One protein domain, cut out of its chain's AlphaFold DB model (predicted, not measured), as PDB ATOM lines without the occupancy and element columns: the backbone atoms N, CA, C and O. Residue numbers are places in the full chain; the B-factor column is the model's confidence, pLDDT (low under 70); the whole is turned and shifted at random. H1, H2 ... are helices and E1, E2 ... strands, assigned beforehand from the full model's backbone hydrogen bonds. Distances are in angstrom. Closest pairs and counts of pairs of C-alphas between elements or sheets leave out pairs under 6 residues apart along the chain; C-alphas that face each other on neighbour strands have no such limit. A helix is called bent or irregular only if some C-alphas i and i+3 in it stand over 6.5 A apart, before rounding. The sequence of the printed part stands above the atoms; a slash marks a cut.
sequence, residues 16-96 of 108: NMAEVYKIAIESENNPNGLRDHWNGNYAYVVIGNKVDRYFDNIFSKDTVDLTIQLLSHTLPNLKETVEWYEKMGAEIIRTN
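This is residues 16 to 96 of the 108 residues of an uncharacterized protein of Enterococcus hirae (UniProt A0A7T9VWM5). The core is a long two-stranded antiparallel ribbon, E1 and E4, with helix H1 running alongside it, mainly against E1, and with helix H2 and the short strand E5 lying beyond E4. At one end the two chain paths of the ribbon run on, with a kink between E3 and E4, into a small hairpin arm, E2 and E3, whose residues 53 to 58 stick out free. The printed part has 81 residues with two named helices and five named strands, in the order H1, E1, E2, E3, E4, H2, E5; the class is mixed, helices and strands. There are two sheets of two strands each, E1 - E4 and E2 - E3, both antiparallel. The whole is loose, with a radius of gyration of the C-alphas of 14.9 A, and elongated, with spans of 47 by 26 by 19 A, the arm of E2 and E3 adding to the length.

The sheet of E1, residues 41 to 47, and E4, residues 63 to 72, has its two strands antiparallel, at 157 degrees between their directions. C-alphas 45 and 68 face each other at 4.5 A. N 44 and O 69 are 2.9 A apart and N 69 and O 44 are 2.8 A apart, both within hydrogen-bond range. H1, residues 16 to 28, has 12 pairs of C-alphas within 8 A with E1, the closest being those of Glu 26 and Ala 43 at 5.0 A. With E4 it has 3 such pairs, the closest being the C-alphas of Ala 18 and Val 64 at 7.1 A. H2, residues 75 to 87, comes closest to E4 with the C-alphas of Ser 72 and Leu 78, 5.6 A apart. Its closest C-alphas to E1 are those of Leu 78 and Asn 41, 6.5 A apart. H1 and H2 are apart. E5, residues 91 to 95, pairs with no named strand; E4 and E5 are near each other, with 10 pairs of C-alphas within 10 A and no pair within 8 A. H2 and E5 have one pair of C-alphas within 8 A, those of Glu 86 and Ile 92 at 7.6 A. E2, residues 51 to 54, and E3, residues 57 to 60, form an antiparallel hairpin, at 155 degrees between their directions. In it N 52 and O 59 are within hydrogen-bond range at 2.9 A. E3 runs on into E4 across a break of 2 residues, at 68 degrees. In H2 every O i to N i+4 pair is within hydrogen-bond range, and in H1 8 of 9 are.

E4 is the longest strand, 10 residues and 28.6 A from C-alpha 63 at (277.577, 226.667, 264.115) to C-alpha 72. E1, from Asn 41 to Ile 47, measures 19.4 A. H1 begins at C-alpha 16, (273.782, 220.651, 260.266), and measures 19.8 A to C-alpha 28; it is irregular, with C-alphas 16 and 19 7.4 A apart. H2, from Leu 75 to Lys 87, measures 18.3 A. E2 and E3 have four residues each. E5 has five residues and ends at C-alpha 95, (262.264, 246.059, 266.420).

The two C-alphas farthest apart are those of Asp 36 and Phe 55, at 49.1 A. The C-alphas of Asn 16 and Asn 96, the first and last printed, are 31.6 A apart. The printed part has no cut. The link from H1 to E1, residues 29 to 40, is long, and the other five links are tight. The mean pLDDT of the printed part is 94.3, and no printed residue is under 70.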
ATOM      1  N   ASN A  16     274.500 221.787 260.846       96.44
ATOM      2  CA  ASN A  16     273.782 220.651 260.266       96.44
ATOM      3  C   ASN A  16     272.273 220.716 260.532       96.44
ATOM      4  O   ASN A  16     271.495 220.089 259.819       96.44
ATOM      5  N   MET A  17     271.855 221.496 261.532       97.75
ATOM      6  CA  MET A  17     270.451 221.703 261.887       97.75
ATOM      7  C   MET A  17     269.878 223.002 261.313       97.75
ATOM      8  O   MET A  17     268.676 223.225 261.417       97.75
ATOM      9  N   ALA A  18     270.700 223.851 260.691       97.81
ATOM     10  CA  ALA A  18     270.296 225.186 260.249       97.81
ATOM     11  C   ALA A  18     269.077 225.178 259.309       97.81
ATOM     12  O   ALA A  18     268.143 225.952 259.508       97.81
ATOM     13  N   GLU A  19     269.049 224.268 258.328       98.19
ATOM     14  CA  GLU A  19     267.902 224.131 257.414       98.19
ATOM     15  C   GLU A  19     266.650 223.624 258.132       98.19
ATOM     16  O   GLU A  19     265.545 224.088 257.866       98.19
ATOM     17  N   VAL A  20     266.820 222.693 259.075       97.75
ATOM     18  CA  VAL A  20     265.709 222.127 259.850       97.75
ATOM     19  C   VAL A  20     265.071 223.209 260.714       97.75
ATOM     20  O   VAL A  20     263.851 223.357 260.700       97.75
ATOM     21  N   TYR A  21     265.884 224.009 261.410       97.81
ATOM     22  CA  TYR A  21     265.398 225.146 262.190       97.81
ATOM     23  C   TYR A  21     264.704 226.185 261.313       97.81
ATOM     24  O   TYR A  21     263.606 226.609 261.659       97.81
ATOM     25  N   LYS A  22     265.290 226.553 260.165       98.06
ATOM     26  CA  LYS A  22     264.651 227.461 259.200       98.06
ATOM     27  C   LYS A  22     263.258 226.968 258.813       98.06
ATOM     28  O   LYS A  22     262.292 227.704 258.988       98.06
ATOM     29  N   ILE A  23     263.145 225.720 258.355       97.25
ATOM     30  CA  ILE A  23     261.865 225.143 257.926       97.25
ATOM     31  C   ILE A  23     260.868 225.112 259.084       97.25
ATOM     32  O   ILE A  23     259.715 225.490 258.895       97.25
ATOM     33  N   ALA A  24     261.294 224.687 260.275       95.81
ATOM     34  CA  ALA A  24     260.419 224.602 261.438       95.81
ATOM     35  C   ALA A  24     259.882 225.980 261.851       95.81
ATOM     36  O   ALA A  24     258.673 226.135 261.994       95.81
ATOM     37  N   ILE A  25     260.754 226.986 261.966       96.56
ATOM     38  CA  ILE A  25     260.390 228.357 262.355       96.56
ATOM     39  C   ILE A  25     259.465 228.994 261.314       96.56
ATOM     40  O   ILE A  25     258.433 229.568 261.665       96.56
ATOM     41  N   GLU A  26     259.803 228.883 260.027       97.06
ATOM     42  CA  GLU A  26     258.973 229.428 258.947       97.06
ATOM     43  C   GLU A  26     257.609 228.740 258.893       97.06
ATOM     44  O   GLU A  26     256.593 229.407 258.727       97.06
ATOM     45  N   SER A  27     257.565 227.422 259.095       95.12
ATOM     46  CA  SER A  27     256.314 226.659 259.082       95.12
ATOM     47  C   SER A  27     255.474 226.872 260.340       95.12
ATOM     48  O   SER A  27     254.257 226.744 260.291       95.12
ATOM     49  N   GLU A  28     256.082 227.191 261.477       93.00
ATOM     50  CA  GLU A  28     255.370 227.524 262.712       93.00
ATOM     51  C   GLU A  28     254.647 228.880 262.612       93.00
ATOM     52  O   GLU A  28     253.565 229.059 263.172       93.00
ATOM     53  N   ASN A  29     255.228 229.812 261.855       94.44
ATOM     54  CA  ASN A  29     254.747 231.179 261.659       94.44
ATOM     55  C   ASN A  29     254.208 231.370 260.233       94.44
ATOM     56  O   ASN A  29     254.546 232.329 259.544       94.44
ATOM     57  N   ASN A  30     253.400 230.429 259.747       92.19
ATOM     58  CA  ASN A  30     252.752 230.526 258.441       92.19
ATOM     59  C   ASN A  30     251.260 230.207 258.582       92.19
ATOM     60  O   ASN A  30     250.921 229.268 259.306       92.19
ATOM     61  N   PRO A  31     250.354 230.928 257.892       88.06
ATOM     62  CA  PRO A  31     248.925 230.612 257.918       88.06
ATOM     63  C   PRO A  31     248.591 229.211 257.405       88.06
ATOM     64  O   PRO A  31     247.590 228.642 257.822       88.06
ATOM     65  N   ASN A  32     249.429 228.652 256.531       87.62
ATOM     66  CA  ASN A  32     249.307 227.289 256.008       87.62
ATOM     67  C   ASN A  32     250.371 226.361 256.619       87.62
ATOM     68  O   ASN A  32     250.861 225.441 255.965       87.62
ATOM     69  N   GLY A  33     250.802 226.692 257.833       83.81
ATOM     70  CA  GLY A  33     251.908 226.072 258.536       83.81
ATOM     71  C   GLY A  33     251.562 224.787 259.282       83.81
ATOM     72  O   GLY A  33     250.542 224.147 259.046       83.81
ATOM     73  N   LEU A  34     252.437 224.419 260.221       80.19
ATOM     74  CA  LEU A  34     252.311 223.201 261.034       80.19
ATOM     75  C   LEU A  34     251.355 223.345 262.230       80.19
ATOM     76  O   LEU A  34     251.042 222.346 262.873       80.19
ATOM     77  N   ARG A  35     250.934 224.568 262.572       81.56
ATOM     78  CA  ARG A  35     250.040 224.822 263.708       81.56
ATOM     79  C   ARG A  35     248.576 224.660 263.299       81.56
ATOM     80  O   ARG A  35     248.178 225.160 262.253       81.56
ATOM     81  N   ASP A  36     247.766 224.092 264.196       84.31
ATOM     82  CA  ASP A  36     246.301 224.023 264.044       84.31
ATOM     83  C   ASP A  36     245.668 225.413 263.871       84.31
ATOM     84  O   ASP A  36     244.651 225.570 263.200       84.31
ATOM     85  N   HIS A  37     246.283 226.429 264.488       85.19
ATOM     86  CA  HIS A  37     245.885 227.825 264.380       85.19
ATOM     87  C   HIS A  37     247.114 228.702 264.151       85.19
ATOM     88  O   HIS A  37     248.116 228.606 264.864       85.19
ATOM     89  N   TRP A  38     247.016 229.593 263.169       88.06
ATOM     90  CA  TRP A  38     248.066 230.557 262.878       88.06
ATOM     91  C   TRP A  38     248.178 231.605 263.990       88.06
ATOM     92  O   TRP A  38     247.177 232.182 264.411       88.06
ATOM     93  N   ASN A  39     249.402 231.901 264.435       85.50
ATOM     94  CA  ASN A  39     249.670 232.911 265.467       85.50
ATOM     95  C   ASN A  39     249.585 234.360 264.952       85.50
ATOM     96  O   ASN A  39     249.844 235.297 265.700       85.50
ATOM     97  N   GLY A  40     249.236 234.567 263.680       91.50
ATOM     98  CA  GLY A  40     249.149 235.893 263.067       91.50
ATOM     99  C   GLY A  40     250.502 236.518 262.724       91.50
ATOM    100  O   GLY A  40     250.541 237.701 262.384       91.50
ATOM    101  N   ASN A  41     251.591 235.749 262.799       95.19
ATOM    102  CA  ASN A  41     252.935 236.197 262.456       95.19
ATOM    103  C   ASN A  41     253.441 235.478 261.213       95.19
ATOM    104  O   ASN A  41     253.200 234.288 261.041       95.19
ATOM    105  N   TYR A  42     254.187 236.186 260.378       96.38
ATOM    106  CA  TYR A  42     255.012 235.598 259.334       96.38
ATOM    107  C   TYR A  42     256.465 235.574 259.782       96.38
ATOM    108  O   TYR A  42     256.961 236.587 260.274       96.38
ATOM    109  N   ALA A  43     257.146 234.450 259.564       97.06
ATOM    110  CA  ALA A  43     258.592 234.363 259.719       97.06
ATOM    111  C   ALA A  43     259.287 234.138 258.375       97.06
ATOM    112  O   ALA A  43     258.822 233.365 257.537       97.06
ATOM    113  N   TYR A  44     260.441 234.777 258.210       98.00
ATOM    114  CA  TYR A  44     261.413 234.456 257.172       98.00
ATOM    115  C   TYR A  44     262.797 234.347 257.804       98.00
ATOM    116  O   TYR A  44     263.251 235.262 258.493       98.00
ATOM    117  N   VAL A  45     263.471 233.225 257.580       98.44
ATOM    118  CA  VAL A  45     264.742 232.905 258.229       98.44
ATOM    119  C   VAL A  45     265.866 232.906 257.205       98.44
ATOM    120  O   VAL A  45     265.810 232.216 256.186       98.44
ATOM    121  N   VAL A  46     266.927 233.654 257.486       98.38
ATOM    122  CA  VAL A  46     268.161 233.644 256.698       98.38
ATOM    123  C   VAL A  46     269.220 232.872 257.465       98.38
ATOM    124  O   VAL A  46     269.495 233.174 258.622       98.38
ATOM    125  N   ILE A  47     269.824 231.883 256.810       98.31
ATOM    126  CA  ILE A  47     270.960 231.143 257.354       98.31
ATOM    127  C   ILE A  47     272.231 231.907 256.986       98.31
ATOM    128  O   ILE A  47     272.451 232.214 255.812       98.31
ATOM    129  N   GLY A  48     273.059 232.215 257.980       96.44
ATOM    130  CA  GLY A  48     274.360 232.834 257.771       96.44
ATOM    131  C   GLY A  48     275.333 231.959 256.970       96.44
ATOM    132  O   GLY A  48     275.050 230.831 256.563       96.44
ATOM    133  N   ASN A  49     276.539 232.480 256.751       94.50
ATOM    134  CA  ASN A  49     277.576 231.716 256.064       94.50
ATOM    135  C   ASN A  49     278.000 230.500 256.898       94.50
ATOM    136  O   ASN A  49     278.430 230.644 258.040       94.50
ATOM    137  N   LYS A  50     277.949 229.314 256.282       93.62
ATOM    138  CA  LYS A  50     278.357 228.028 256.884       93.62
ATOM    139  C   LYS A  50     279.881 227.808 256.894       93.62
ATOM    140  O   LYS A  50     280.364 226.807 257.414       93.62
ATOM    141  N   VAL A  51     280.632 228.729 256.289       92.69
ATOM    142  CA  VAL A  51     282.093 228.697 256.186       92.69
ATOM    143  C   VAL A  51     282.674 230.085 256.436       92.69
ATOM    144  O   VAL A  51     282.049 231.087 256.078       92.69
ATOM    145  N   ASP A  52     283.882 230.135 256.983       89.25
ATOM    146  CA  ASP A  52     284.715 231.338 257.005       89.25
ATOM    147  C   ASP A  52     285.731 231.310 255.864       89.25
ATOM    148  O   ASP A  52     286.236 230.254 255.475       89.25
ATOM    149  N   ARG A  53     286.036 232.495 255.327       91.44
ATOM    150  CA  ARG A  53     287.081 232.684 254.319       91.44
ATOM    151  C   ARG A  53     288.143 233.616 254.866       91.44
ATOM    152  O   ARG A  53     287.828 234.730 255.283       91.44
ATOM    153  N   TYR A  54     289.389 233.166 254.832       88.25
ATOM    154  CA  TYR A  54     290.538 233.962 255.243       88.25
ATOM    155  C   TYR A  54     291.664 233.778 254.226       88.25
ATOM    156  O   TYR A  54     292.212 232.681 254.091       88.25
ATOM    157  N   PHE A  55     291.975 234.848 253.483       89.56
ATOM    158  CA  PHE A  55     292.759 234.778 252.242       89.56
ATOM    159  C   PHE A  55     292.193 233.699 251.297       89.56
ATOM    160  O   PHE A  55     290.998 233.718 251.005       89.56
ATOM    161  N   ASP A  56     293.026 232.748 250.870       91.44
ATOM    162  CA  ASP A  56     292.659 231.656 249.963       91.44
ATOM    163  C   ASP A  56     292.168 230.388 250.694       91.44
ATOM    164  O   ASP A  56     291.926 229.360 250.062       91.44
ATOM    165  N   ASN A  57     292.006 230.435 252.023       91.12
ATOM    166  CA  ASN A  57     291.572 229.287 252.824       91.12
ATOM    167  C   ASN A  57     290.073 229.333 253.153       91.12
ATOM    168  O   ASN A  57     289.518 230.396 253.452       91.12
ATOM    169  N   ILE A  58     289.438 228.154 253.158       92.31
ATOM    170  CA  ILE A  58     288.037 227.945 253.544       92.31
ATOM    171  C   ILE A  58     287.997 227.071 254.799       92.31
ATOM    172  O   ILE A  58     288.549 225.972 254.803       92.31
ATOM    173  N   PHE A  59     287.302 227.542 255.833       91.69
ATOM    174  CA  PHE A  59     287.121 226.827 257.096       91.69
ATOM    175  C   PHE A  59     285.639 226.540 257.325       91.69
ATOM    176  O   PHE A  59     284.811 227.448 257.254       91.69
ATOM    177  N   SER A  60     285.297 225.283 257.596       91.38
ATOM    178  CA  SER A  60     283.936 224.905 257.985       91.38
ATOM    179  C   SER A  60     283.617 225.418 259.385       91.38
ATOM    180  O   SER A  60     284.478 225.382 260.262       91.38
ATOM    181  N   LYS A  61     282.373 225.853 259.599       93.94
ATOM    182  CA  LYS A  61     281.870 226.184 260.933       93.94
ATOM    183  C   LYS A  61     281.094 225.025 261.532       93.94
ATOM    184  O   LYS A  61     280.371 224.340 260.816       93.94
ATOM    185  N   ASP A  62     281.158 224.896 262.852       95.44
ATOM    186  CA  ASP A  62     280.290 223.984 263.603       95.44
ATOM    187  C   ASP A  62     278.900 224.589 263.851       95.44
ATOM    188  O   ASP A  62     277.905 223.867 263.971       95.44
ATOM    189  N   THR A  63     278.817 225.922 263.893       96.94
ATOM    190  CA  THR A  63     277.577 226.667 264.115       96.94
ATOM    191  C   THR A  63     277.382 227.798 263.112       96.94
ATOM    192  O   THR A  63     278.310 228.243 262.435       96.94
ATOM    193  N   VAL A  64     276.141 228.250 262.984       97.75
ATOM    194  CA  VAL A  64     275.756 229.356 262.111       97.75
ATOM    195  C   VAL A  64     274.655 230.172 262.772       97.75
ATOM    196  O   VAL A  64     273.798 229.621 263.465       97.75
ATOM    197  N   ASP A  65     274.670 231.476 262.532       97.75
ATOM    198  CA  ASP A  65     273.602 232.362 262.976       97.75
ATOM    199  C   ASP A  65     272.409 232.270 262.026       97.75
ATOM    200  O   ASP A  65     272.552 232.341 260.798       97.75
ATOM    201  N   LEU A  66     271.221 232.124 262.601       98.44
ATOM    202  CA  LEU A  66     269.954 232.285 261.909       98.44
ATOM    203  C   LEU A  66     269.419 233.680 262.194       98.44
ATOM    204  O   LEU A  66     269.147 234.006 263.344       98.44
ATOM    205  N   THR A  67     269.205 234.480 261.154       98.56
ATOM    206  CA  THR A  67     268.466 235.741 261.276       98.56
ATOM    207  C   THR A  67     266.987 235.478 261.022       98.56
ATOM    208  O   THR A  67     266.594 235.199 259.887       98.56
ATOM    209  N   ILE A  68     266.170 235.569 262.068       98.56
ATOM    210  CA  ILE A  68     264.719 235.368 262.024       98.56
ATOM    211  C   ILE A  68     264.056 236.736 261.865       98.56
ATOM    212  O   ILE A  68     264.176 237.597 262.733       98.56
ATOM    213  N   GLN A  69     263.352 236.947 260.759       98.19
ATOM    214  CA  GLN A  69     262.565 238.152 260.507       98.19
ATOM    215  C   GLN A  69     261.097 237.836 260.757       98.19
ATOM    216  O   GLN A  69     260.533 236.982 260.076       98.19
ATOM    217  N   LEU A  70     260.500 238.520 261.727       97.38
ATOM    218  CA  LEU A  70     259.103 238.379 262.112       97.38
ATOM    219  C   LEU A  70     258.311 239.605 261.673       97.38
ATOM    220  O   LEU A  70     258.732 240.743 261.895       97.38
ATOM    221  N   LEU A  71     257.144 239.353 261.093       95.75
ATOM    222  CA  LEU A  71     256.193 240.364 260.653       95.75
ATOM    223  C   LEU A  71     254.809 240.030 261.207       95.75
ATOM    224  O   LEU A  71     254.357 238.893 261.085       95.75
ATOM    225  N   SER A  72     254.114 241.012 261.772       95.44
ATOM    226  CA  SER A  72     252.755 240.827 262.287       95.44
ATOM    227  C   SER A  72     251.875 242.033 262.020       95.44
ATOM    228  O   SER A  72     252.350 243.166 262.040       95.44
ATOM    229  N   HIS A  73     250.577 241.808 261.841       92.62
ATOM    230  CA  HIS A  73     249.595 242.895 261.822       92.62
ATOM    231  C   HIS A  73     249.252 243.413 263.220       92.62
ATOM    232  O   HIS A  73     248.731 244.519 263.347       92.62
ATOM    233  N   THR A  74     249.514 242.635 264.274       93.56
ATOM    234  CA  THR A  74     249.176 243.032 265.642       93.56
ATOM    235  C   THR A  74     250.420 243.010 266.522       93.56
ATOM    236  O   THR A  74     251.209 242.066 266.528       93.56
ATOM    237  N   LEU A  75     250.613 244.082 267.290       93.81
ATOM    238  CA  LEU A  75     251.742 244.172 268.210       93.81
ATOM    239  C   LEU A  75     251.731 243.062 269.281       93.81
ATOM    240  O   LEU A  75     252.809 242.543 269.570       93.81
ATOM    241  N   PRO A  76     250.578 242.668 269.865       94.81
ATOM    242  CA  PRO A  76     250.543 241.584 270.845       94.81
ATOM    243  C   PRO A  76     251.063 240.250 270.297       94.81
ATOM    244  O   PRO A  76     251.908 239.637 270.941       94.81
ATOM    245  N   ASN A  77     250.640 239.842 269.092       94.25
ATOM    246  CA  ASN A  77     251.077 238.574 268.499       94.25
ATOM    247  C   ASN A  77     252.584 238.571 268.240       94.25
ATOM    248  O   ASN A  77     253.255 237.561 268.471       94.25
ATOM    249  N   LEU A  78     253.121 239.703 267.767       95.94
ATOM    250  CA  LEU A  78     254.554 239.836 267.549       95.94
ATOM    251  C   LEU A  78     255.327 239.717 268.862       95.94
ATOM    252  O   LEU A  78     256.279 238.945 268.924       95.94
ATOM    253  N   LYS A  79     254.913 240.448 269.905       95.94
ATOM    254  CA  LYS A  79     255.595 240.438 271.208       95.94
ATOM    255  C   LYS A  79     255.608 239.055 271.840       95.94
ATOM    256  O   LYS A  79     256.669 238.610 272.250       95.94
ATOM    257  N   GLU A  80     254.476 238.356 271.841       95.50
ATOM    258  CA  GLU A  80     254.402 236.991 272.376       95.50
ATOM    259  C   GLU A  80     255.399 236.054 271.676       95.50
ATOM    260  O   GLU A  80     256.084 235.261 272.318       95.50
ATOM    261  N   THR A  81     255.516 236.171 270.351       95.81
ATOM    262  CA  THR A  81     256.437 235.334 269.572       95.81
ATOM    263  C   THR A  81     257.896 235.738 269.770       95.81
ATOM    264  O   THR A  81     258.751 234.863 269.888       95.81
ATOM    265  N   VAL A  82     258.193 237.038 269.872       97.00
ATOM    266  CA  VAL A  82     259.535 237.529 270.218       97.00
ATOM    267  C   VAL A  82     259.952 237.028 271.601       97.00
ATOM    268  O   VAL A  82     260.986 236.375 271.706       97.00
ATOM    269  N   GLU A  83     259.114 237.216 272.623       96.75
ATOM    270  CA  GLU A  83     259.377 236.755 273.993       96.75
ATOM    271  C   GLU A  83     259.587 235.235 274.063       96.75
ATOM    272  O   GLU A  83     260.374 234.741 274.874       96.75
ATOM    273  N   TRP A  84     258.873 234.467 273.232       95.94
ATOM    274  CA  TRP A  84     259.078 233.026 273.133       95.94
ATOM    275  C   TRP A  84     260.461 232.688 272.566       95.94
ATOM    276  O   TRP A  84     261.180 231.892 273.170       95.94
ATOM    277  N   TYR A  85     260.864 233.310 271.453       96.56
ATOM    278  CA  TYR A  85     262.183 233.070 270.858       96.56
ATOM    279  C   TYR A  85     263.323 233.553 271.765       96.56
ATOM    280  O   TYR A  85     264.331 232.856 271.873       96.56
ATOM    281  N   GLU A  86     263.156 234.668 272.478       97.12
ATOM    282  CA  GLU A  86     264.125 235.121 273.484       97.12
ATOM    283  C   GLU A  86     264.307 234.096 274.609       97.12
ATOM    284  O   GLU A  86     265.434 233.751 274.965       97.12
ATOM    285  N   LYS A  87     263.213 233.505 275.115       97.31
ATOM    286  CA  LYS A  87     263.281 232.399 276.093       97.31
ATOM    287  C   LYS A  87     263.981 231.153 275.542       97.31
ATOM    288  O   LYS A  87     264.518 230.375 276.327       97.31
ATOM    289  N   MET A  88     263.970 230.957 274.224       94.38
ATOM    290  CA  MET A  88     264.704 229.885 273.541       94.38
ATOM    291  C   MET A  88     266.164 230.257 273.223       94.38
ATOM    292  O   MET A  88     266.881 229.444 272.637       94.38
ATOM    293  N   GLY A  89     266.622 231.448 273.623       95.94
ATOM    294  CA  GLY A  89     268.002 231.906 273.453       95.94
ATOM    295  C   GLY A  89     268.253 232.737 272.195       95.94
ATOM    296  O   GLY A  89     269.409 232.896 271.812       95.94
ATOM    297  N   ALA A  90     267.209 233.245 271.533       97.81
ATOM    298  CA  ALA A  90     267.380 234.241 270.483       97.81
ATOM    299  C   ALA A  90     267.643 235.635 271.075       97.81
ATOM    300  O   ALA A  90     267.125 235.982 272.132       97.81
ATOM    301  N   GLU A  91     268.398 236.457 270.362       98.00
ATOM    302  CA  GLU A  91     268.677 237.845 270.728       98.00
ATOM    303  C   GLU A  91     267.977 238.799 269.757       98.00
ATOM    304  O   GLU A  91     267.978 238.579 268.541       98.00
ATOM    305  N   ILE A  92     267.400 239.887 270.270       97.31
ATOM    306  CA  ILE A  92     266.801 240.933 269.438       97.31
ATOM    307  C   ILE A  92     267.906 241.755 268.762       97.31
ATOM    308  O   ILE A  92     268.696 242.422 269.424       97.31
ATOM    309  N   ILE A  93     267.912 241.788 267.427       97.06
ATOM    310  CA  ILE A  93     268.757 242.707 266.651       97.06
ATOM    311  C   ILE A  93     268.071 244.069 266.508       97.06
ATOM    312  O   ILE A  93     268.709 245.116 266.629       97.06
ATOM    313  N   ARG A  94     266.774 244.070 266.177       95.69
ATOM    314  CA  ARG A  94     265.975 245.295 266.031       95.69
ATOM    315  C   ARG A  94     264.483 245.010 266.096       95.69
ATOM    316  O   ARG A  94     264.027 243.946 265.683       95.69
ATOM    317  N   THR A  95     263.726 246.022 266.491       95.44
ATOM    318  CA  THR A  95     262.264 246.059 266.420       95.44
ATOM    319  C   THR A  95     261.821 247.412 265.866       95.44
ATOM    320  O   THR A  95     262.548 248.403 265.970       95.44
ATOM    321  N   ASN A  96     260.645 247.470 265.239       92.94
ATOM    322  CA  ASN A  96     260.050 248.741 264.797       92.94
ATOM    323  C   ASN A  96     259.021 249.306 265.797       92.94
ATOM    324  O   ASN A  96     258.464 250.384 265.578       92.94
TER     325      ASN A  96